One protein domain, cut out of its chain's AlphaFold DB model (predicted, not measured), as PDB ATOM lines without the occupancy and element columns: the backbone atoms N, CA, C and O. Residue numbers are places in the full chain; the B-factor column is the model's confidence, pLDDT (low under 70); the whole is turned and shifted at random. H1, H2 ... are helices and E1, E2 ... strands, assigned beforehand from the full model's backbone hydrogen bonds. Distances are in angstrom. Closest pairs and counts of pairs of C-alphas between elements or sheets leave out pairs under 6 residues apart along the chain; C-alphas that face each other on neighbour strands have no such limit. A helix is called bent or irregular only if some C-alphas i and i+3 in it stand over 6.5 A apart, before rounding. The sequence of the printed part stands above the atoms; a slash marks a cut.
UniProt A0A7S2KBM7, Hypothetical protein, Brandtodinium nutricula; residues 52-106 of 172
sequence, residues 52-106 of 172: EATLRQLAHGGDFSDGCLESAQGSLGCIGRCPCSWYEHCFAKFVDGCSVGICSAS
ATOM      1  N   GLU A  52       4.507   2.990  -8.966       69.94
ATOM      2  CA  GLU A  52       4.172   1.669  -9.480       69.94
ATOM      3  C   GLU A  52       2.653   1.460  -9.551       69.94
ATOM      4  O   GLU A  52       2.146   0.929 -10.540       69.94
ATOM      5  N   ALA A  53       1.900   1.943  -8.556       72.75
ATOM      6  CA  ALA A  53       0.439   1.876  -8.559       72.75
ATOM      7  C   ALA A  53      -0.172   2.718  -9.693       72.75
ATOM      8  O   ALA A  53      -1.082   2.251 -10.384       72.75
ATOM      9  N   THR A  54       0.365   3.919  -9.936       75.44
ATOM     10  CA  THR A  54      -0.055   4.775 -11.060       75.44
ATOM     11  C   THR A  54       0.268   4.127 -12.407       75.44
ATOM     12  O   THR A  54      -0.575   4.105 -13.302       75.44
ATOM     13  N   LEU A  55       1.456   3.528 -12.556       73.56
ATOM     14  CA  LEU A  55       1.816   2.811 -13.783       73.56
ATOM     15  C   LEU A  55       0.897   1.613 -14.041       73.56
ATOM     16  O   LEU A  55       0.468   1.424 -15.175       73.56
ATOM     17  N   ARG A  56       0.533   0.845 -13.008       73.88
ATOM     18  CA  ARG A  56      -0.415  -0.277 -13.138       73.88
ATOM     19  C   ARG A  56      -1.817   0.173 -13.548       73.88
ATOM     20  O   ARG A  56      -2.473  -0.540 -14.298       73.88
ATOM     21  N   GLN A  57      -2.267   1.348 -13.102       75.88
ATOM     22  CA  GLN A  57      -3.529   1.929 -13.572       75.88
ATOM     23  C   GLN A  57      -3.461   2.318 -15.054       75.88
ATOM     24  O   GLN A  57      -4.410   2.064 -15.794       75.88
ATOM     25  N   LEU A  58      -2.328   2.863 -15.507       73.94
ATOM     26  CA  LEU A  58      -2.101   3.152 -16.926       73.94
ATOM     27  C   LEU A  58      -1.920   1.888 -17.782       73.94
ATOM     28  O   LEU A  58      -2.231   1.906 -18.971       73.94
ATOM     29  N   ALA A  59      -1.459   0.787 -17.187       70.56
ATOM     30  CA  ALA A  59      -1.209  -0.490 -17.852       70.56
ATOM     31  C   ALA A  59      -2.464  -1.267 -18.258       70.56
ATOM     32  O   ALA A  59      -2.334  -2.364 -18.796       70.56
ATOM     33  N   HIS A  60      -3.672  -0.722 -18.075       60.97
ATOM     34  CA  HIS A  60      -4.930  -1.393 -18.428       60.97
ATOM     35  C   HIS A  60      -5.059  -1.815 -19.913       60.97
ATOM     36  O   HIS A  60      -6.029  -2.485 -20.265       60.97
ATOM     37  N   GLY A  61      -4.084  -1.481 -20.767       59.94
ATOM     38  CA  GLY A  61      -3.926  -2.032 -22.115       59.94
ATOM     39  C   GLY A  61      -2.480  -2.091 -22.630       59.94
ATOM     40  O   GLY A  61      -2.296  -2.045 -23.842       59.94
ATOM     41  N   GLY A  62      -1.470  -2.133 -21.750       64.19
ATOM     42  CA  GLY A  62      -0.050  -2.168 -22.137       64.19
ATOM     43  C   GLY A  62       0.710  -3.326 -21.489       64.19
ATOM     44  O   GLY A  62       0.383  -3.734 -20.374       64.19
ATOM     45  N   ASP A  63       1.728  -3.843 -22.178       70.06
ATOM     46  CA  ASP A  63       2.601  -4.890 -21.645       70.06
ATOM     47  C   ASP A  63       3.480  -4.310 -20.526       70.06
ATOM     48  O   ASP A  63       4.340  -3.456 -20.751       70.06
ATOM     49  N   PHE A  64       3.225  -4.751 -19.293       72.25
ATOM     50  CA  PHE A  64       4.013  -4.395 -18.114       72.25
ATOM     51  C   PHE A  64       5.038  -5.503 -17.850       72.25
ATOM     52  O   PHE A  64       4.684  -6.575 -17.356       72.25
ATOM     53  N   SER A  65       6.303  -5.260 -18.189       68.44
ATOM     54  CA  SER A  65       7.416  -6.194 -17.983       68.44
ATOM     55  C   SER A  65       8.445  -5.580 -17.031       68.44
ATOM     56  O   SER A  65       8.823  -4.422 -17.167       68.44
ATOM     57  N   ASP A  66       8.857  -6.334 -16.008       68.94
ATOM     58  CA  ASP A  66       9.930  -5.968 -15.063       68.94
ATOM     59  C   ASP A  66       9.823  -4.573 -14.403       68.94
ATOM     60  O   ASP A  66      10.825  -3.945 -14.064       68.94
ATOM     61  N   GLY A  67       8.600  -4.075 -14.180       70.38
ATOM     62  CA  GLY A  67       8.375  -2.753 -13.575       70.38
ATOM     63  C   GLY A  67       8.452  -1.583 -14.562       70.38
ATOM     64  O   GLY A  67       8.355  -0.425 -14.148       70.38
ATOM     65  N   CYS A  68       8.612  -1.875 -15.851       78.56
ATOM     66  CA  CYS A  68       8.567  -0.926 -16.951       78.56
ATOM     67  C   CYS A  68       7.200  -0.981 -17.636       78.56
ATOM     68  O   CYS A  68       6.655  -2.055 -17.892       78.56
ATOM     69  N   LEU A  69       6.662   0.189 -17.978       81.19
ATOM     70  CA  LEU A  69       5.515   0.278 -18.875       81.19
ATOM     71  C   LEU A  69       6.017   0.651 -20.268       81.19
ATOM     72  O   LEU A  69       6.464   1.781 -20.479       81.19
ATOM     73  N   GLU A  70       5.948  -0.287 -21.206       77.81
ATOM     74  CA  GLU A  70       6.307  -0.025 -22.597       77.81
ATOM     75  C   GLU A  70       5.225   0.859 -23.238       77.81
ATOM     76  O   GLU A  70       4.055   0.484 -23.332       77.81
ATOM     77  N   SER A  71       5.597   2.065 -23.661       73.12
ATOM     78  CA  SER A  71       4.714   2.971 -24.396       73.12
ATOM     79  C   SER A  71       5.311   3.292 -25.763       73.12
ATOM     80  O   SER A  71       6.511   3.140 -25.981       73.12
ATOM     81  N   ALA A  72       4.499   3.794 -26.696       67.69
ATOM     82  CA  ALA A  72       4.963   4.182 -28.032       67.69
ATOM     83  C   ALA A  72       6.072   5.258 -27.998       67.69
ATOM     84  O   ALA A  72       6.825   5.414 -28.956       67.69
ATOM     85  N   GLN A  73       6.173   6.005 -26.896       65.06
ATOM     86  CA  GLN A  73       7.194   7.020 -26.650       65.06
ATOM     87  C   GLN A  73       8.415   6.501 -25.863       65.06
ATOM     88  O   GLN A  73       9.279   7.304 -25.516       65.06
ATOM     89  N   GLY A  74       8.488   5.197 -25.583       70.56
ATOM     90  CA  GLY A  74       9.549   4.550 -24.809       70.56
ATOM     91  C   GLY A  74       9.061   3.974 -23.478       70.56
ATOM     92  O   GLY A  74       7.898   4.141 -23.093       70.56
ATOM     93  N   SER A  75       9.964   3.304 -22.766       77.31
ATOM     94  CA  SER A  75       9.673   2.667 -21.483       77.31
ATOM     95  C   SER A  75       9.543   3.717 -20.366       77.31
ATOM     96  O   SER A  75      10.415   4.574 -20.160       77.31
ATOM     97  N   LEU A  76       8.420   3.681 -19.649       82.56
ATOM     98  CA  LEU A  76       8.109   4.546 -18.506       82.56
ATOM     99  C   LEU A  76       8.437   3.827 -17.192       82.56
ATOM    100  O   LEU A  76       8.365   2.602 -17.116       82.56
ATOM    101  N   GLY A  77       8.741   4.596 -16.142       83.88
ATOM    102  CA  GLY A  77       9.018   4.051 -14.806       83.88
ATOM    103  C   GLY A  77      10.487   4.074 -14.386       83.88
ATOM    104  O   GLY A  77      10.864   3.370 -13.448       83.88
ATOM    105  N   CYS A  78      11.325   4.888 -15.039       85.25
ATOM    106  CA  CYS A  78      12.756   5.007 -14.713       85.25
ATOM    107  C   CYS A  78      12.998   5.550 -13.281       85.25
ATOM    108  O   CYS A  78      14.035   5.273 -12.688       85.25
ATOM    109  N   ILE A  79      12.029   6.265 -12.678       83.44
ATOM    110  CA  ILE A  79      12.097   6.691 -11.259       83.44
ATOM    111  C   ILE A  79      11.763   5.538 -10.299       83.44
ATOM    112  O   ILE A  79      12.257   5.518  -9.175       83.44
ATOM    113  N   GLY A  80      10.929   4.591 -10.736       77.00
ATOM    114  CA  GLY A  80      10.530   3.426  -9.950       77.00
ATOM    115  C   GLY A  80      11.678   2.430  -9.847       77.00
ATOM    116  O   GLY A  80      12.360   2.391  -8.827       77.00
ATOM    117  N   ARG A  81      11.894   1.636 -10.905       76.06
ATOM    118  CA  ARG A  81      13.007   0.669 -11.036       76.06
ATOM    119  C   ARG A  81      13.319   0.250 -12.476       76.06
ATOM    120  O   ARG A  81      14.120  -0.660 -12.671       76.06
ATOM    121  N   CYS A  82      12.717   0.891 -13.477       84.00
ATOM    122  CA  CYS A  82      12.947   0.510 -14.864       84.00
ATOM    123  C   CYS A  82      14.401   0.830 -15.280       84.00
ATOM    124  O   CYS A  82      14.835   1.970 -15.084       84.00
ATOM    125  N   PRO A  83      15.178  -0.137 -15.812       82.25
ATOM    126  CA  PRO A  83      16.550   0.101 -16.243       82.25
ATOM    127  C   PRO A  83      16.578   0.838 -17.583       82.25
ATOM    128  O   PRO A  83      16.081   0.363 -18.599       82.25
ATOM    129  N   CYS A  84      17.209   2.002 -17.572       84.94
ATOM    130  CA  CYS A  84      17.327   2.890 -18.722       84.94
ATOM    131  C   CYS A  84      18.655   2.570 -19.419       84.94
ATOM    132  O   CYS A  84      19.646   2.253 -18.745       84.94
ATOM    133  N   SER A  85      18.700   2.593 -20.754       86.19
ATOM    134  CA  SER A  85      19.948   2.270 -21.450       86.19
ATOM    135  C   SER A  85      21.034   3.290 -21.102       86.19
ATOM    136  O   SER A  85      20.750   4.441 -20.786       86.19
ATOM    137  N   TRP A  86      22.306   2.898 -21.187       83.12
ATOM    138  CA  TRP A  86      23.437   3.758 -20.799       83.12
ATOM    139  C   TRP A  86      23.516   5.093 -21.567       83.12
ATOM    140  O   TRP A  86      24.143   6.039 -21.092       83.12
ATOM    141  N   TYR A  87      22.907   5.162 -22.754       81.19
ATOM    142  CA  TYR A  87      22.822   6.356 -23.599       81.19
ATOM    143  C   TYR A  87      21.543   7.178 -23.368       81.19
ATOM    144  O   TYR A  87      21.396   8.262 -23.934       81.19
ATOM    145  N   GLU A  88      20.606   6.677 -22.565       86.06
ATOM    146  CA  GLU A  88      19.341   7.333 -22.248       86.06
ATOM    147  C   GLU A  88      19.453   8.071 -20.917       86.06
ATOM    148  O   GLU A  88      20.262   7.738 -20.050       86.06
ATOM    149  N   HIS A  89      18.646   9.112 -20.745       85.50
ATOM    150  CA  HIS A  89      18.515   9.799 -19.464       85.50
ATOM    151  C   HIS A  89      17.097   9.673 -18.919       85.50
ATOM    152  O   HIS A  89      16.121   9.686 -19.672       85.50
ATOM    153  N   CYS A  90      17.007   9.569 -17.592       87.25
ATOM    154  CA  CYS A  90      15.754   9.579 -16.853       87.25
ATOM    155  C   CYS A  90      15.235  11.010 -16.728       87.25
ATOM    156  O   CYS A  90      15.791  11.811 -15.974       87.25
ATOM    157  N   PHE A  91      14.139  11.326 -17.409       85.75
ATOM    158  CA  PHE A  91      13.465  12.612 -17.258       85.75
ATOM    159  C   PHE A  91      12.193  12.458 -16.437       85.75
ATOM    160  O   PHE A  91      11.397  11.555 -16.686       85.75
ATOM    161  N   ALA A  92      11.977  13.356 -15.473       84.50
ATOM    162  CA  ALA A  92      10.759  13.365 -14.674       84.50
ATOM    163  C   ALA A  92       9.549  13.708 -15.555       84.50
ATOM    164  O   ALA A  92       9.448  14.803 -16.106       84.50
ATOM    165  N   LYS A  93       8.624  12.756 -15.667       83.75
ATOM    166  CA  LYS A  93       7.334  12.928 -16.331       83.75
ATOM    167  C   LYS A  93       6.238  12.713 -15.301       83.75
ATOM    168  O   LYS A  93       6.256  11.702 -14.598       83.75
ATOM    169  N   PHE A  94       5.324  13.673 -15.216       83.06
ATOM    170  CA  PHE A  94       4.182  13.616 -14.314       83.06
ATOM    171  C   PHE A  94       2.981  13.034 -15.050       83.06
ATOM    172  O   PHE A  94       2.622  13.508 -16.128       83.06
ATOM    173  N   VAL A  95       2.385  12.008 -14.460       79.25
ATOM    174  CA  VAL A  95       1.166  11.354 -14.930       79.25
ATOM    175  C   VAL A  95       0.233  11.271 -13.731       79.25
ATOM    176  O   VAL A  95       0.653  10.826 -12.669       79.25
ATOM    177  N   ASP A  96      -0.987  11.790 -13.876       77.50
ATOM    178  CA  ASP A  96      -2.001  11.825 -12.810       77.50
ATOM    179  C   ASP A  96      -1.493  12.392 -11.471       77.50
ATOM    180  O   ASP A  96      -1.881  11.968 -10.388       77.50
ATOM    181  N   GLY A  97      -0.593  13.381 -11.548       78.38
ATOM    182  CA  GLY A  97       0.002  14.039 -10.382       78.38
ATOM    183  C   GLY A  97       1.206  13.317  -9.766       78.38
ATOM    184  O   GLY A  97       1.860  13.902  -8.904       78.38
ATOM    185  N   CYS A  98       1.566  12.118 -10.238       80.25
ATOM    186  CA  CYS A  98       2.723  11.357  -9.761       80.25
ATOM    187  C   CYS A  98       3.884  11.355 -10.774       80.25
ATOM    188  O   CYS A  98       3.689  11.287 -11.990       80.25
ATOM    189  N   SER A  99       5.125  11.443 -10.283       82.12
ATOM    190  CA  SER A  99       6.335  11.434 -11.117       82.12
ATOM    191  C   SER A  99       6.807  10.004 -11.393       82.12
ATOM    192  O   SER A  99       7.453   9.392 -10.546       82.12
ATOM    193  N   VAL A 100       6.522   9.482 -12.585       83.25
ATOM    194  CA  VAL A 100       6.899   8.109 -12.988       83.25
ATOM    195  C   VAL A 100       8.234   8.057 -13.741       83.25
ATOM    196  O   VAL A 100       8.972   7.076 -13.673       83.25
ATOM    197  N   GLY A 101       8.588   9.150 -14.416       87.50
ATOM    198  CA  GLY A 101       9.816   9.252 -15.202       87.50
ATOM    199  C   GLY A 101       9.782   8.469 -16.521       87.50
ATOM    200  O   GLY A 101       9.079   7.468 -16.654       87.50
ATOM    201  N   ILE A 102      10.535   8.941 -17.513       87.62
ATOM    202  CA  ILE A 102      10.653   8.324 -18.840       87.62
ATOM    203  C   ILE A 102      12.112   8.326 -19.304       87.62
ATOM    204  O   ILE A 102      12.844   9.288 -19.055       87.62
ATOM    205  N   CYS A 103      12.521   7.259 -19.984       86.69
ATOM    206  CA  CYS A 103      13.824   7.166 -20.638       86.69
ATOM    207  C   CYS A 103      13.774   7.960 -21.946       86.69
ATOM    208  O   CYS A 103      12.904   7.715 -22.780       86.69
ATOM    209  N   SER A 104      14.679   8.918 -22.150       84.38
ATOM    210  CA  SER A 104      14.775   9.622 -23.433       84.38
ATOM    211  C   SER A 104      16.217   9.748 -23.908       84.38
ATOM    212  O   SER A 104      17.099  10.175 -23.160       84.38
ATOM    213  N   ALA A 105      16.438   9.414 -25.183       82.94
ATOM    214  CA  ALA A 105      17.710   9.572 -25.892       82.94
ATOM    215  C   ALA A 105      17.818  10.904 -26.667       82.94
ATOM    216  O   ALA A 105      18.831  11.170 -27.314       82.94
ATOM    217  N   SER A 106      16.785  11.754 -26.648       81.81
ATOM    218  CA  SER A 106      16.707  12.907 -27.556       81.81
ATOM    219  C   SER A 106      17.760  13.977 -27.261       81.81
ATOM    220  O   SER A 106      18.367  14.517 -28.184       81.81
TER     221      SER A 106
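This is residues 52 to 106 of the 172 residues of the protein "Hypothetical protein" of Brandtodinium nutricula (UniProt A0A7S2KBM7). Two small two-stranded hairpins, E1-E2 and E3-E4, sit side by side with E2 next to E4, and a short irregular helix, H1, lies at one end, beside E1. The loop of the second hairpin, between E3 and E4, reaches back toward the H1 end, while residues 77 to 88, a long stretch with no named element, link E2 to E3 and run out to the end of the domain far from H1, where Tyr 87 lies. The printed part has 55 residues, with H1, E1, E2, E3 and E4 in that order; the class is mixed, helices and strands, with under half of the residues in named elements, and each two-stranded sheet is antiparallel. The whole is compact, with a radius of gyration of the C-alphas of 10.2 A, and rounded, spanning 29 by 22 by 19 A.

H1, residues 52 to 61, has 4 of 6 O i to N i+4 pairs within hydrogen-bond range. Its closest C-alphas to E1, residues 68 to 71, are those of Leu 55 and Leu 69, 6.8 A apart. E1 and E2, residues 74 to 76, form a hairpin at 139 degrees, with N 74 and O 71 at 2.9 A. H1 and E2 are only just apart, at 8.1 A. E3, residues 89 to 91, and E4, residues 102 to 104, form a hairpin at 134 degrees, with N 91 and O 102 at 2.9 A. The closest C-alphas of E2 and E4 are those of Leu 76 and Ile 102, 4.6 A apart.

H1 begins at C-alpha 52, (4.172, 1.669, -9.480), and is 15.5 A long; it is irregular, with C-alphas 58 and 61 7.6 A apart. E1 measures 9.2 A, E2 6.5 A, E3 6.2 A and E4 6.3 A, ending at C-alpha 104, (14.775, 9.622, -23.433).

The C-alphas farthest apart, of His 60 and Tyr 87, are 29.3 A apart. The printed part has no cut, and the link from E2 to E3 is long. Confidence is under 70 at residues 52, 60 to 62, 65 to 66 and 72 to 73.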